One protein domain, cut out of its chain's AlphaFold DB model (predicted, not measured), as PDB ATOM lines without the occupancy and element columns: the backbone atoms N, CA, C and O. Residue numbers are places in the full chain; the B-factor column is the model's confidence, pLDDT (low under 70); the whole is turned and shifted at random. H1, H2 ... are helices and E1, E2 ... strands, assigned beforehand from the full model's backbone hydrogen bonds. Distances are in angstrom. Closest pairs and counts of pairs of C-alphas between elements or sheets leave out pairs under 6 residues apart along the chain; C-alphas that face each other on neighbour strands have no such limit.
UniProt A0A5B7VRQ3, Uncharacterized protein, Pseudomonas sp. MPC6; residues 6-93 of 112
ATOM      1  N   VAL A   6     -35.870 -45.866 -26.997       86.88
ATOM      2  CA  VAL A   6     -37.173 -45.662 -27.670       86.88
ATOM      3  C   VAL A   6     -37.997 -44.725 -26.840       86.88
ATOM      4  O   VAL A   6     -38.586 -43.771 -27.343       86.88
ATOM      5  N   GLU A   7     -38.008 -44.996 -25.547       90.12
ATOM      6  CA  GLU A   7     -38.744 -44.212 -24.584       90.12
ATOM      7  C   GLU A   7     -38.120 -42.828 -24.449       90.12
ATOM      8  O   GLU A   7     -38.844 -41.836 -24.436       90.12
ATOM      9  N   GLN A   8     -36.785 -42.741 -24.434       86.88
ATOM     10  CA  GLN A   8     -36.083 -41.458 -24.456       86.88
ATOM     11  C   GLN A   8     -36.433 -40.651 -25.710       86.88
ATOM     12  O   GLN A   8     -36.756 -39.468 -25.605       86.88
ATOM     13  N   PHE A   9     -36.440 -41.283 -26.887       85.12
ATOM     14  CA  PHE A   9     -36.817 -40.620 -28.133       85.12
ATOM     15  C   PHE A   9     -38.288 -40.182 -28.140       85.12
ATOM     16  O   PHE A   9     -38.604 -39.061 -28.530       85.12
ATOM     17  N   ALA A  10     -39.207 -41.029 -27.686       88.56
ATOM     18  CA  ALA A  10     -40.625 -40.693 -27.638       88.56
ATOM     19  C   ALA A  10     -40.902 -39.534 -26.663       88.56
ATOM     20  O   ALA A  10     -41.608 -38.584 -27.014       88.56
ATOM     21  N   LEU A  11     -40.296 -39.554 -25.471       87.50
ATOM     22  CA  LEU A  11     -40.401 -38.464 -24.498       87.50
ATOM     23  C   LEU A  11     -39.765 -37.170 -25.019       87.50
ATOM     24  O   LEU A  11     -40.338 -36.094 -24.838       87.50
ATOM     25  N   SER A  12     -38.625 -37.252 -25.713       83.38
ATOM     26  CA  SER A  12     -38.006 -36.072 -26.321       83.38
ATOM     27  C   SER A  12     -38.893 -35.482 -27.417       83.38
ATOM     28  O   SER A  12     -39.081 -34.268 -27.456       83.38
ATOM     29  N   GLN A  13     -39.533 -36.316 -28.241       83.88
ATOM     30  CA  GLN A  13     -40.481 -35.855 -29.253       83.88
ATOM     31  C   GLN A  13     -41.693 -35.150 -28.642       83.88
ATOM     32  O   GLN A  13     -42.113 -34.115 -29.167       83.88
ATOM     33  N   LEU A  14     -42.254 -35.692 -27.561       85.19
ATOM     34  CA  LEU A  14     -43.461 -35.165 -26.925       85.19
ATOM     35  C   LEU A  14     -43.216 -33.868 -26.144       85.19
ATOM     36  O   LEU A  14     -44.094 -33.009 -26.125       85.19
ATOM     37  N   PHE A  15     -42.041 -33.716 -25.521       80.31
ATOM     38  CA  PHE A  15     -41.813 -32.666 -24.520       80.31
ATOM     39  C   PHE A  15     -40.648 -31.706 -24.817       80.31
ATOM     40  O   PHE A  15     -40.539 -30.694 -24.129       80.31
ATOM     41  N   ASN A  16     -39.819 -31.946 -25.844       71.69
ATOM     42  CA  ASN A  16     -38.792 -30.993 -26.291       71.69
ATOM     43  C   ASN A  16     -39.175 -30.387 -27.653       71.69
ATOM     44  O   ASN A  16     -39.071 -31.044 -28.690       71.69
ATOM     45  N   ALA A  17     -39.591 -29.118 -27.664       49.91
ATOM     46  CA  ALA A  17     -39.863 -28.370 -28.895       49.91
ATOM     47  C   ALA A  17     -38.604 -27.713 -29.503       49.91
ATOM     48  O   ALA A  17     -38.586 -27.463 -30.703       49.91
ATOM     49  N   ASP A  18     -37.532 -27.514 -28.723       43.53
ATOM     50  CA  ASP A  18     -36.417 -26.636 -29.109       43.53
ATOM     51  C   ASP A  18     -35.029 -27.246 -28.830       43.53
ATOM     52  O   ASP A  18     -34.320 -26.810 -27.929       43.53
ATOM     53  N   GLY A  19     -34.637 -28.270 -29.596       44.03
ATOM     54  CA  GLY A  19     -33.247 -28.580 -30.000       44.03
ATOM     55  C   GLY A  19     -32.075 -28.579 -28.993       44.03
ATOM     56  O   GLY A  19     -30.931 -28.654 -29.438       44.03
ATOM     57  N   ARG A  20     -32.271 -28.483 -27.673       43.53
ATOM     58  CA  ARG A  20     -31.178 -28.365 -26.693       43.53
ATOM     59  C   ARG A  20     -31.332 -29.336 -25.518       43.53
ATOM     60  O   ARG A  20     -32.228 -29.212 -24.696       43.53
ATOM     61  N   GLN A  21     -30.371 -30.263 -25.437       45.56
ATOM     62  CA  GLN A  21     -29.826 -30.874 -24.209       45.56
ATOM     63  C   GLN A  21     -30.812 -31.544 -23.221       45.56
ATOM     64  O   GLN A  21     -30.673 -31.391 -22.009       45.56
ATOM     65  N   GLY A  22     -31.778 -32.335 -23.704       50.25
ATOM     66  CA  GLY A  22     -32.735 -33.045 -22.833       50.25
ATOM     67  C   GLY A  22     -32.476 -34.540 -22.587       50.25
ATOM     68  O   GLY A  22     -32.924 -35.061 -21.569       50.25
ATOM     69  N   GLU A  23     -31.771 -35.240 -23.481       49.66
ATOM     70  CA  GLU A  23     -31.776 -36.719 -23.524       49.66
ATOM     71  C   GLU A  23     -31.117 -37.368 -22.295       49.66
ATOM     72  O   GLU A  23     -31.733 -38.187 -21.613       49.66
ATOM     73  N   VAL A  24     -29.915 -36.920 -21.918       46.44
ATOM     74  CA  VAL A  24     -29.178 -37.471 -20.761       46.44
ATOM     75  C   VAL A  24     -29.865 -37.140 -19.432       46.44
ATOM     76  O   VAL A  24     -29.825 -37.923 -18.485       46.44
ATOM     77  N   ALA A  25     -30.534 -35.988 -19.351       53.50
ATOM     78  CA  ALA A  25     -31.190 -35.546 -18.128       53.50
ATOM     79  C   ALA A  25     -32.465 -36.349 -17.828       53.50
ATOM     80  O   ALA A  25     -32.818 -36.502 -16.661       53.50
ATOM     81  N   GLN A  26     -33.151 -36.870 -18.849       60.41
ATOM     82  CA  GLN A  26     -34.373 -37.654 -18.663       60.41
ATOM     83  C   GLN A  26     -34.072 -39.081 -18.177       60.41
ATOM     84  O   GLN A  26     -34.763 -39.559 -17.280       60.41
ATOM     85  N   ALA A  27     -33.004 -39.728 -18.657       60.06
ATOM     86  CA  ALA A  27     -32.681 -41.116 -18.306       60.06
ATOM     87  C   ALA A  27     -32.545 -41.371 -16.789       60.06
ATOM     88  O   ALA A  27     -33.028 -42.382 -16.295       60.06
ATOM     89  N   PHE A  28     -31.958 -40.441 -16.024       59.59
ATOM     90  CA  PHE A  28     -31.766 -40.607 -14.571       59.59
ATOM     91  C   PHE A  28     -32.994 -40.249 -13.720       59.59
ATOM     92  O   PHE A  28     -33.024 -40.538 -12.524       59.59
ATOM     93  N   ARG A  29     -34.003 -39.602 -14.311       78.62
ATOM     94  CA  ARG A  29     -35.192 -39.095 -13.598       78.62
ATOM     95  C   ARG A  29     -36.343 -40.090 -13.575       78.62
ATOM     96  O   ARG A  29     -37.282 -39.924 -12.794       78.62
ATOM     97  N   TYR A  30     -36.273 -41.108 -14.421       86.50
ATOM     98  CA  TYR A  30     -37.371 -42.016 -14.693       86.50
ATOM     99  C   TYR A  30     -36.934 -43.466 -14.550       86.50
ATOM    100  O   TYR A  30     -35.847 -43.858 -14.959       86.50
ATOM    101  N   LYS A  31     -37.819 -44.285 -13.988       91.44
ATOM    102  CA  LYS A  31     -37.647 -45.728 -13.875       91.44
ATOM    103  C   LYS A  31     -38.800 -46.416 -14.581       91.44
ATOM    104  O   LYS A  31     -39.952 -46.257 -14.190       91.44
ATOM    105  N   VAL A  32     -38.481 -47.237 -15.568       93.06
ATOM    106  CA  VAL A  32     -39.463 -48.069 -16.261       93.06
ATOM    107  C   VAL A  32     -39.850 -49.220 -15.342       93.06
ATOM    108  O   VAL A  32     -38.992 -50.012 -14.918       93.06
ATOM    109  N   GLN A  33     -41.127 -49.259 -14.983       94.75
ATOM    110  CA  GLN A  33     -41.746 -50.317 -14.193       94.75
ATOM    111  C   GLN A  33     -42.147 -51.483 -15.088       94.75
ATOM    112  O   GLN A  33     -41.886 -52.631 -14.741       94.75
ATOM    113  N   GLU A  34     -42.695 -51.180 -16.261       95.12
ATOM    114  CA  GLU A  34     -43.150 -52.172 -17.222       95.12
ATOM    115  C   GLU A  34     -42.874 -51.696 -18.645       95.12
ATOM    116  O   GLU A  34     -42.981 -50.507 -18.930       95.12
ATOM    117  N   ARG A  35     -42.523 -52.640 -19.520       94.88
ATOM    118  CA  ARG A  35     -42.363 -52.427 -20.956       94.88
ATOM    119  C   ARG A  35     -42.962 -53.611 -21.693       94.88
ATOM    120  O   ARG A  35     -42.648 -54.758 -21.378       94.88
ATOM    121  N   ARG A  36     -43.798 -53.334 -22.687       94.31
ATOM    122  CA  ARG A  36     -44.400 -54.331 -23.568       94.31
ATOM    123  C   ARG A  36     -44.229 -53.903 -25.012       94.31
ATOM    124  O   ARG A  36     -44.644 -52.814 -25.387       94.31
ATOM    125  N   ILE A  37     -43.667 -54.788 -25.823       91.81
ATOM    126  CA  ILE A  37     -43.690 -54.650 -27.279       91.81
ATOM    127  C   ILE A  37     -45.007 -55.249 -27.766       91.81
ATOM    128  O   ILE A  37     -45.401 -56.339 -27.351       91.81
ATOM    129  N   THR A  38     -45.706 -54.521 -28.623       90.31
ATOM    130  CA  THR A  38     -46.969 -54.930 -29.231       90.31
ATOM    131  C   THR A  38     -46.762 -55.206 -30.717       90.31
ATOM    132  O   THR A  38     -45.734 -54.873 -31.303       90.31
ATOM    133  N   ILE A  39     -47.775 -55.778 -31.367       87.00
ATOM    134  CA  ILE A  39     -47.758 -56.018 -32.821       87.00
ATOM    135  C   ILE A  39     -47.656 -54.729 -33.656       87.00
ATOM    136  O   ILE A  39     -47.440 -54.785 -34.867       87.00
ATOM    137  N   ALA A  40     -47.880 -53.574 -33.030       88.81
ATOM    138  CA  ALA A  40     -47.957 -52.288 -33.696       88.81
ATOM    139  C   ALA A  40     -47.041 -51.233 -33.074       88.81
ATOM    140  O   ALA A  40     -47.143 -50.085 -33.504       88.81
ATOM    141  N   GLY A  41     -46.189 -51.573 -32.099       91.81
ATOM    142  CA  GLY A  41     -45.479 -50.573 -31.312       91.81
ATOM    143  C   GLY A  41     -45.011 -51.047 -29.938       91.81
ATOM    144  O   GLY A  41     -44.683 -52.215 -29.763       91.81
ATOM    145  N   PHE A  42     -45.003 -50.149 -28.952       94.12
ATOM    146  CA  PHE A  42     -44.752 -50.472 -27.544       94.12
ATOM    147  C   PHE A  42     -45.675 -49.711 -26.602       94.12
ATOM    148  O   PHE A  42     -46.271 -48.697 -26.964       94.12
ATOM    149  N   PHE A  43     -45.691 -50.189 -25.365       95.19
ATOM    150  CA  PHE A  43     -46.264 -49.536 -24.207       95.19
ATOM    151  C   PHE A  43     -45.297 -49.636 -23.023       95.19
ATOM    152  O   PHE A  43     -44.759 -50.717 -22.758       95.19
ATOM    153  N   SER A  44     -45.112 -48.537 -22.296       96.12
ATOM    154  CA  SER A  44     -44.263 -48.475 -21.107       96.12
ATOM    155  C   SER A  44     -44.948 -47.751 -19.952       96.12
ATOM    156  O   SER A  44     -45.536 -46.687 -20.132       96.12
ATOM    157  N   ILE A  45     -44.792 -48.300 -18.746       95.12
ATOM    158  CA  ILE A  45     -45.172 -47.659 -17.483       95.12
ATOM    159  C   ILE A  45     -43.908 -47.113 -16.833       95.12
ATOM    160  O   ILE A  45     -42.972 -47.859 -16.526       95.12
ATOM    161  N   ILE A  46     -43.873 -45.805 -16.616       93.06
ATOM    162  CA  ILE A  46     -42.682 -45.061 -16.224       93.06
ATOM    163  C   ILE A  46     -42.961 -44.322 -14.920       93.06
ATOM    164  O   ILE A  46     -43.823 -43.457 -14.850       93.06
ATOM    165  N   LYS A  47     -42.184 -44.611 -13.880       91.81
ATOM    166  CA  LYS A  47     -42.243 -43.896 -12.606       91.81
ATOM    167  C   LYS A  47     -41.236 -42.757 -12.594       91.81
ATOM    168  O   LYS A  47     -40.047 -42.992 -12.818       91.81
ATOM    169  N   CYS A  48     -41.667 -41.546 -12.263       87.62
ATOM    170  CA  CYS A  48     -40.727 -40.481 -11.946       87.62
ATOM    171  C   CYS A  48     -40.161 -40.654 -10.534       87.62
ATOM    172  O   CYS A  48     -40.893 -40.897  -9.574       87.62
ATOM    173  N   LEU A  49     -38.841 -40.522 -10.415       86.62
ATOM    174  CA  LEU A  49     -38.123 -40.674  -9.151       86.62
ATOM    175  C   LEU A  49     -38.084 -39.375  -8.339       86.62
ATOM    176  O   LEU A  49     -37.899 -39.423  -7.125       86.62
ATOM    177  N   ASN A  50     -38.262 -38.223  -8.992       82.25
ATOM    178  CA  ASN A  50     -38.249 -36.921  -8.339       82.25
ATOM    179  C   ASN A  50     -39.452 -36.071  -8.796       82.25
ATOM    180  O   ASN A  50     -39.457 -35.615  -9.941       82.25
ATOM    181  N   PRO A  51     -40.431 -35.787  -7.910       77.38
ATOM    182  CA  PRO A  51     -41.636 -35.031  -8.257       77.38
ATOM    183  C   PRO A  51     -41.341 -33.674  -8.906       77.38
ATOM    184  O   PRO A  51     -42.004 -33.294  -9.865       77.38
ATOM    185  N   SER A  52     -40.307 -32.972  -8.428       74.50
ATOM    186  CA  SER A  52     -39.919 -31.638  -8.918       74.50
ATOM    187  C   SER A  52     -39.326 -31.633 -10.332       74.50
ATOM    188  O   SER A  52     -39.186 -30.577 -10.940       74.50
ATOM    189  N   GLN A  53     -38.967 -32.807 -10.854       69.50
ATOM    190  CA  GLN A  53     -38.375 -32.987 -12.181       69.50
ATOM    191  C   GLN A  53     -39.265 -33.849 -13.092       69.50
ATOM    192  O   GLN A  53     -38.854 -34.196 -14.203       69.50
ATOM    193  N   CYS A  54     -40.461 -34.202 -12.612       72.12
ATOM    194  CA  CYS A  54     -41.438 -34.994 -13.339       72.12
ATOM    195  C   CYS A  54     -42.096 -34.144 -14.419       72.12
ATOM    196  O   CYS A  54     -42.640 -33.076 -14.144       72.12
ATOM    197  N   ILE A  55     -42.118 -34.661 -15.642       73.50
ATOM    198  CA  ILE A  55     -43.016 -34.159 -16.672       73.50
ATOM    199  C   ILE A  55     -44.432 -34.518 -16.212       73.50
ATOM    200  O   ILE A  55     -44.734 -35.688 -15.991       73.50
ATOM    201  N   GLN A  56     -45.276 -33.511 -16.005       71.06
ATOM    202  CA  GLN A  56     -46.671 -33.687 -15.607       71.06
ATOM    203  C   GLN A  56     -47.560 -33.065 -16.675       71.06
ATOM    204  O   GLN A  56     -47.924 -31.889 -16.571       71.06
ATOM    205  N   PRO A  57     -47.861 -33.803 -17.752       67.88
ATOM    206  CA  PRO A  57     -48.796 -33.301 -18.732       67.88
ATOM    207  C   PRO A  57     -50.167 -33.151 -18.053       67.88
ATOM    208  O   PRO A  57     -50.672 -34.085 -17.437       67.88
ATOM    209  N   SER A  58     -50.768 -31.959 -18.135       70.19
ATOM    210  CA  SER A  58     -52.083 -31.672 -17.531       70.19
ATOM    211  C   SER A  58     -53.242 -32.401 -18.223       70.19
ATOM    212  O   SER A  58     -54.355 -32.443 -17.704       70.19
ATOM    213  N   LYS A  59     -52.974 -32.954 -19.406       76.06
ATOM    214  CA  LYS A  59     -53.851 -33.766 -20.252       76.06
ATOM    215  C   LYS A  59     -52.984 -34.692 -21.101       76.06
ATOM    216  O   LYS A  59     -51.798 -34.421 -21.245       76.06
ATOM    217  N   GLU A  60     -53.564 -35.720 -21.709       89.38
ATOM    218  CA  GLU A  60     -52.869 -36.548 -22.702       89.38
ATOM    219  C   GLU A  60     -52.151 -35.683 -23.759       89.38
ATOM    220  O   GLU A  60     -52.728 -34.742 -24.319       89.38
ATOM    221  N   VAL A  61     -50.878 -35.993 -24.015       89.31
ATOM    222  CA  VAL A  61     -50.064 -35.346 -25.050       89.31
ATOM    223  C   VAL A  61     -49.730 -36.378 -26.107       89.31
ATOM    224  O   VAL A  61     -49.196 -37.441 -25.798       89.31
ATOM    225  N   SER A  62     -50.001 -36.048 -27.365       91.81
ATOM    226  CA  SER A  62     -49.694 -36.912 -28.497       91.81
ATOM    227  C   SER A  62     -48.953 -36.162 -29.594       91.81
ATOM    228  O   SER A  62     -49.152 -34.966 -29.823       91.81
ATOM    229  N   LYS A  63     -48.070 -36.876 -30.295       89.44
ATOM    230  CA  LYS A  63     -47.324 -36.344 -31.434       89.44
ATOM    231  C   LYS A  63     -47.171 -37.399 -32.512       89.44
ATOM    232  O   LYS A  63     -46.808 -38.542 -32.249       89.44
ATOM    233  N   SER A  64     -47.437 -37.003 -33.752       89.69
ATOM    234  CA  SER A  64     -47.173 -37.864 -34.906       89.69
ATOM    235  C   SER A  64     -45.675 -37.895 -35.207       89.69
ATOM    236  O   SER A  64     -45.026 -36.852 -35.171       89.69
ATOM    237  N   PHE A  65     -45.144 -39.066 -35.556       84.75
ATOM    238  CA  PHE A  65     -43.765 -39.221 -36.019       84.75
ATOM    239  C   PHE A  65     -43.728 -39.868 -37.403       84.75
ATOM    240  O   PHE A  65     -44.586 -40.679 -37.761       84.75
ATOM    241  N   THR A  66     -42.727 -39.508 -38.199       82.69
ATOM    242  CA  THR A  66     -42.426 -40.201 -39.451       82.69
ATOM    243  C   THR A  66     -41.409 -41.298 -39.185       82.69
ATOM    244  O   THR A  66     -40.549 -41.180 -38.315       82.69
ATOM    245  N   HIS A  67     -41.518 -42.394 -39.929       73.62
ATOM    246  CA  HIS A  67     -40.594 -43.506 -39.812       73.62
ATOM    247  C   HIS A  67     -40.335 -44.114 -41.195       73.62
ATOM    248  O   HIS A  67     -41.313 -44.415 -41.878       73.62
ATOM    249  N   PRO A  68     -39.079 -44.383 -41.608       73.31
ATOM    250  CA  PRO A  68     -38.781 -44.944 -42.935       73.31
ATOM    251  C   PRO A  68     -39.571 -46.214 -43.287       73.31
ATOM    252  O   PRO A  68     -40.038 -46.398 -44.404       73.31
ATOM    253  N   ARG A  69     -39.760 -47.089 -42.299       70.56
ATOM    254  CA  ARG A  69     -40.555 -48.324 -42.396       70.56
ATOM    255  C   ARG A  69     -42.080 -48.145 -42.239       70.56
ATOM    256  O   ARG A  69     -42.789 -49.127 -42.418       70.56
ATOM    257  N   LEU A  70     -42.603 -46.942 -41.951       75.69
ATOM    258  CA  LEU A  70     -44.055 -46.671 -41.957       75.69
ATOM    259  C   LEU A  70     -44.432 -45.699 -43.049       75.69
ATOM    260  O   LEU A  70     -44.240 -44.491 -42.929       75.69
ATOM    261  N   LYS A  71     -45.155 -46.219 -44.038       78.06
ATOM    262  CA  LYS A  71     -45.763 -45.405 -45.093       78.06
ATOM    263  C   LYS A  71     -46.713 -44.328 -44.555       78.06
ATOM    264  O   LYS A  71     -46.892 -43.305 -45.201       78.06
ATOM    265  N   ARG A  72     -47.335 -44.558 -43.396       84.56
ATOM    266  CA  ARG A  72     -48.313 -43.645 -42.776       84.56
ATOM    267  C   ARG A  72     -47.795 -42.969 -41.500       84.56
ATOM    268  O   ARG A  72     -48.557 -42.261 -40.843       84.56
ATOM    269  N   GLY A  73     -46.521 -43.176 -41.152       86.94
ATOM    270  CA  GLY A  73     -45.957 -42.734 -39.876       86.94
ATOM    271  C   GLY A  73     -46.606 -43.408 -38.663       86.94
ATOM    272  O   GLY A  73     -47.431 -44.315 -38.793       86.94
ATOM    273  N   GLY A  74     -46.216 -42.969 -37.476       90.75
ATOM    274  CA  GLY A  74     -46.755 -43.438 -36.206       90.75
ATOM    275  C   GLY A  74     -47.195 -42.289 -35.310       90.75
ATOM    276  O   GLY A  74     -47.233 -41.123 -35.719       90.75
ATOM    277  N   MET A  75     -47.563 -42.630 -34.084       92.12
ATOM    278  CA  MET A  75     -47.910 -41.680 -33.041       92.12
ATOM    279  C   MET A  75     -47.253 -42.096 -31.731       92.12
ATOM    280  O   MET A  75     -47.250 -43.278 -31.403       92.12
ATOM    281  N   PHE A  76     -46.700 -41.120 -31.016       93.19
ATOM    282  CA  PHE A  76     -46.378 -41.245 -29.601       93.19
ATOM    283  C   PHE A  76     -47.471 -40.574 -28.785       93.19
ATOM    284  O   PHE A  76     -47.975 -39.523 -29.190       93.19
ATOM    285  N   VAL A  77     -47.812 -41.167 -27.650       93.25
ATOM    286  CA  VAL A  77     -48.812 -40.670 -26.709       93.25
ATOM    287  C   VAL A  77     -48.261 -40.834 -25.299       93.25
ATOM    288  O   VAL A  77     -47.668 -41.862 -24.983       93.25
ATOM    289  N   CYS A  78     -48.428 -39.818 -24.458       93.00
ATOM    290  CA  CYS A  78     -48.070 -39.878 -23.048       93.00
ATOM    291  C   CYS A  78     -49.149 -39.229 -22.183       93.00
ATOM    292  O   CYS A  78     -49.646 -38.143 -22.501       93.00
ATOM    293  N   TRP A  79     -49.484 -39.883 -21.075       91.19
ATOM    294  CA  TRP A  79     -50.432 -39.386 -20.082       91.19
ATOM    295  C   TRP A  79     -49.981 -39.734 -18.664       91.19
ATOM    296  O   TRP A  79     -49.191 -40.655 -18.447       91.19
ATOM    297  N   VAL A  80     -50.478 -38.969 -17.690       88.94
ATOM    298  CA  VAL A  80     -50.342 -39.310 -16.270       88.94
ATOM    299  C   VAL A  80     -51.403 -40.344 -15.929       88.94
ATOM    300  O   VAL A  80     -52.583 -40.100 -16.163       88.94
ATOM    301  N   GLU A  81     -50.983 -41.465 -15.354       85.75
ATOM    302  CA  GLU A  81     -51.902 -42.481 -14.841       85.75
ATOM    303  C   GLU A  81     -52.297 -42.142 -13.392       85.75
ATOM    304  O   GLU A  81     -53.449 -41.834 -13.104       85.75
ATOM    305  N   HIS A  82     -51.322 -42.117 -12.477       83.12
ATOM    306  CA  HIS A  82     -51.469 -41.666 -11.086       83.12
ATOM    307  C   HIS A  82     -50.088 -41.470 -10.437       83.12
ATOM    308  O   HIS A  82     -49.098 -42.001 -10.927       83.12
ATOM    309  N   ASP A  83     -49.993 -40.738  -9.323       81.31
ATOM    310  CA  ASP A  83     -48.808 -40.673  -8.443       81.31
ATOM    311  C   ASP A  83     -47.442 -40.568  -9.146       81.31
ATOM    312  O   ASP A  83     -46.530 -41.330  -8.835       81.31
ATOM    313  N   LEU A  84     -47.247 -39.638 -10.085       85.56
ATOM    314  CA  LEU A  84     -45.978 -39.493 -10.836       85.56
ATOM    315  C   LEU A  84     -45.634 -40.689 -11.745       85.56
ATOM    316  O   LEU A  84     -44.477 -40.874 -12.134       85.56
ATOM    317  N   THR A  85     -46.623 -41.521 -12.047       90.19
ATOM    318  CA  THR A  85     -46.548 -42.586 -13.038       90.19
ATOM    319  C   THR A  85     -47.063 -42.051 -14.365       90.19
ATOM    320  O   THR A  85     -48.160 -41.496 -14.453       90.19
ATOM    321  N   LEU A  86     -46.248 -42.227 -15.394       90.94
ATOM    322  CA  LEU A  86     -46.551 -41.910 -16.774       90.94
ATOM    323  C   LEU A  86     -46.770 -43.205 -17.543       90.94
ATOM    324  O   LEU A  86     -46.014 -44.167 -17.385       90.94
ATOM    325  N   CYS A  87     -47.760 -43.186 -18.414       94.06
ATOM    326  CA  CYS A  87     -47.929 -44.184 -19.450       94.06
ATOM    327  C   CYS A  87     -47.420 -43.591 -20.759       94.06
ATOM    328  O   CYS A  87     -47.739 -42.449 -21.095       94.06
ATOM    329  N   LEU A  88     -46.598 -44.355 -21.470       94.56
ATOM    330  CA  LEU A  88     -46.011 -43.970 -22.744       94.56
ATOM    331  C   LEU A  88     -46.328 -45.042 -23.775       94.56
ATOM    332  O   LEU A  88     -45.964 -46.203 -23.603       94.56
ATOM    333  N   GLU A  89     -46.967 -44.639 -24.860       95.00
ATOM    334  CA  GLU A  89     -47.310 -45.519 -25.964       95.00
ATOM    335  C   GLU A  89     -46.731 -44.976 -27.266       95.00
ATOM    336  O   GLU A  89     -46.745 -43.772 -27.528       95.00
ATOM    337  N   GLY A  90     -46.226 -45.875 -28.104       93.25
ATOM    338  CA  GLY A  90     -45.831 -45.555 -29.467       93.25
ATOM    339  C   GLY A  90     -46.371 -46.596 -30.423       93.25
ATOM    340  O   GLY A  90     -46.066 -47.767 -30.237       93.25
ATOM    341  N   PHE A  91     -47.121 -46.195 -31.454       92.19
ATOM    342  CA  PHE A  91     -47.750 -47.131 -32.394       92.19
ATOM    343  C   PHE A  91     -47.715 -46.674 -33.862       92.19
ATOM    344  O   PHE A  91     -47.689 -45.480 -34.170       92.19
ATOM    345  N   ALA A  92     -47.748 -47.627 -34.801       90.62
ATOM    346  CA  ALA A  92     -47.900 -47.370 -36.240       90.62
ATOM    347  C   ALA A  92     -49.323 -46.967 -36.614       90.62
ATOM    348  O   ALA A  92     -50.281 -47.675 -36.300       90.62
ATOM    349  N   LYS A  93     -49.463 -45.947 -37.466       86.56
ATOM    350  CA  LYS A  93     -50.734 -45.683 -38.147       86.56
ATOM    351  C   LYS A  93     -50.937 -46.716 -39.259       86.56
ATOM    352  O   LYS A  93     -50.250 -46.695 -40.274       86.56
TER     353      LYS A  93
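AT A GLANCE: This is residues 6 to 93 of the 112 residues of an uncharacterized protein of Pseudomonas sp. MPC6 (UniProt A0A5B7VRQ3). One twisted sheet of five strands has the helix H1 over one face, with no named helix over the other. The short helix H2 packs beside H1, off the sheet. The 88 printed residues run H1, H2, E1, E2, E3, E4, E5; the sheet's order is E1 E2 E5 E4 E3, all antiparallel. The class is mixed, helices and strands, in two layers; the whole is compact, with a radius of gyration of the C-alphas of 12.8 A and spans of 39 by 28 by 23 A.

HOW THE PARTS SIT: In the sheet, E5, residues 85 to 92, is the antiparallel neighbour of E2, residues 41 to 48, with N 44 and O 88 2.8 A apart, and of E4, residues 70 to 82, with N 77 and O 89 2.8 A apart. The edge strands are E1, residues 30 to 38, in a hairpin with E2, N 36 to O 43 2.8 A, and E3, residues 61 to 67, in a hairpin with E4, N 63 to O 76 2.9 A. E1 bends by 67 degrees at residue 33. E3 E4 E5 form a meander, each strand the antiparallel neighbour of the one before; with E2, neighbour of E5, they make a Greek key. H1, residues 6 to 15, is on the sheet; the closest C-alphas to E4 are Ala 10 and Phe 76, 6.1 A. H1 touches H2, residues 23 to 27, at the C-alphas of Gln 8 and Glu 23, 6.5 A. H2 is not on the sheet. In H1 every O i to N i+4 pair is within hydrogen-bond range; in H2 0 of 1, with 1 of 2 O i to N i+3 pairs.

IN THESE COORDINATES: E4 is 32.1 A long, E5 23.7 A, E2 22.3 A, E1 21.7 A, E3 19.3 A, H1 14.2 A and H2 6.9 A. H1 begins at C-alpha 6 (-37.173, -45.662, -27.670); E5 ends at C-alpha 92 (-47.900, -47.370, -36.240).

THE WHOLE: The C-alphas farthest apart, of Ser 52 and Lys 71, are 39.1 A apart. The printed part has no cut. The link E2 to E3 is long, 12 residues. pLDDT is under 70 at residues 17 to 28, 53 and 57.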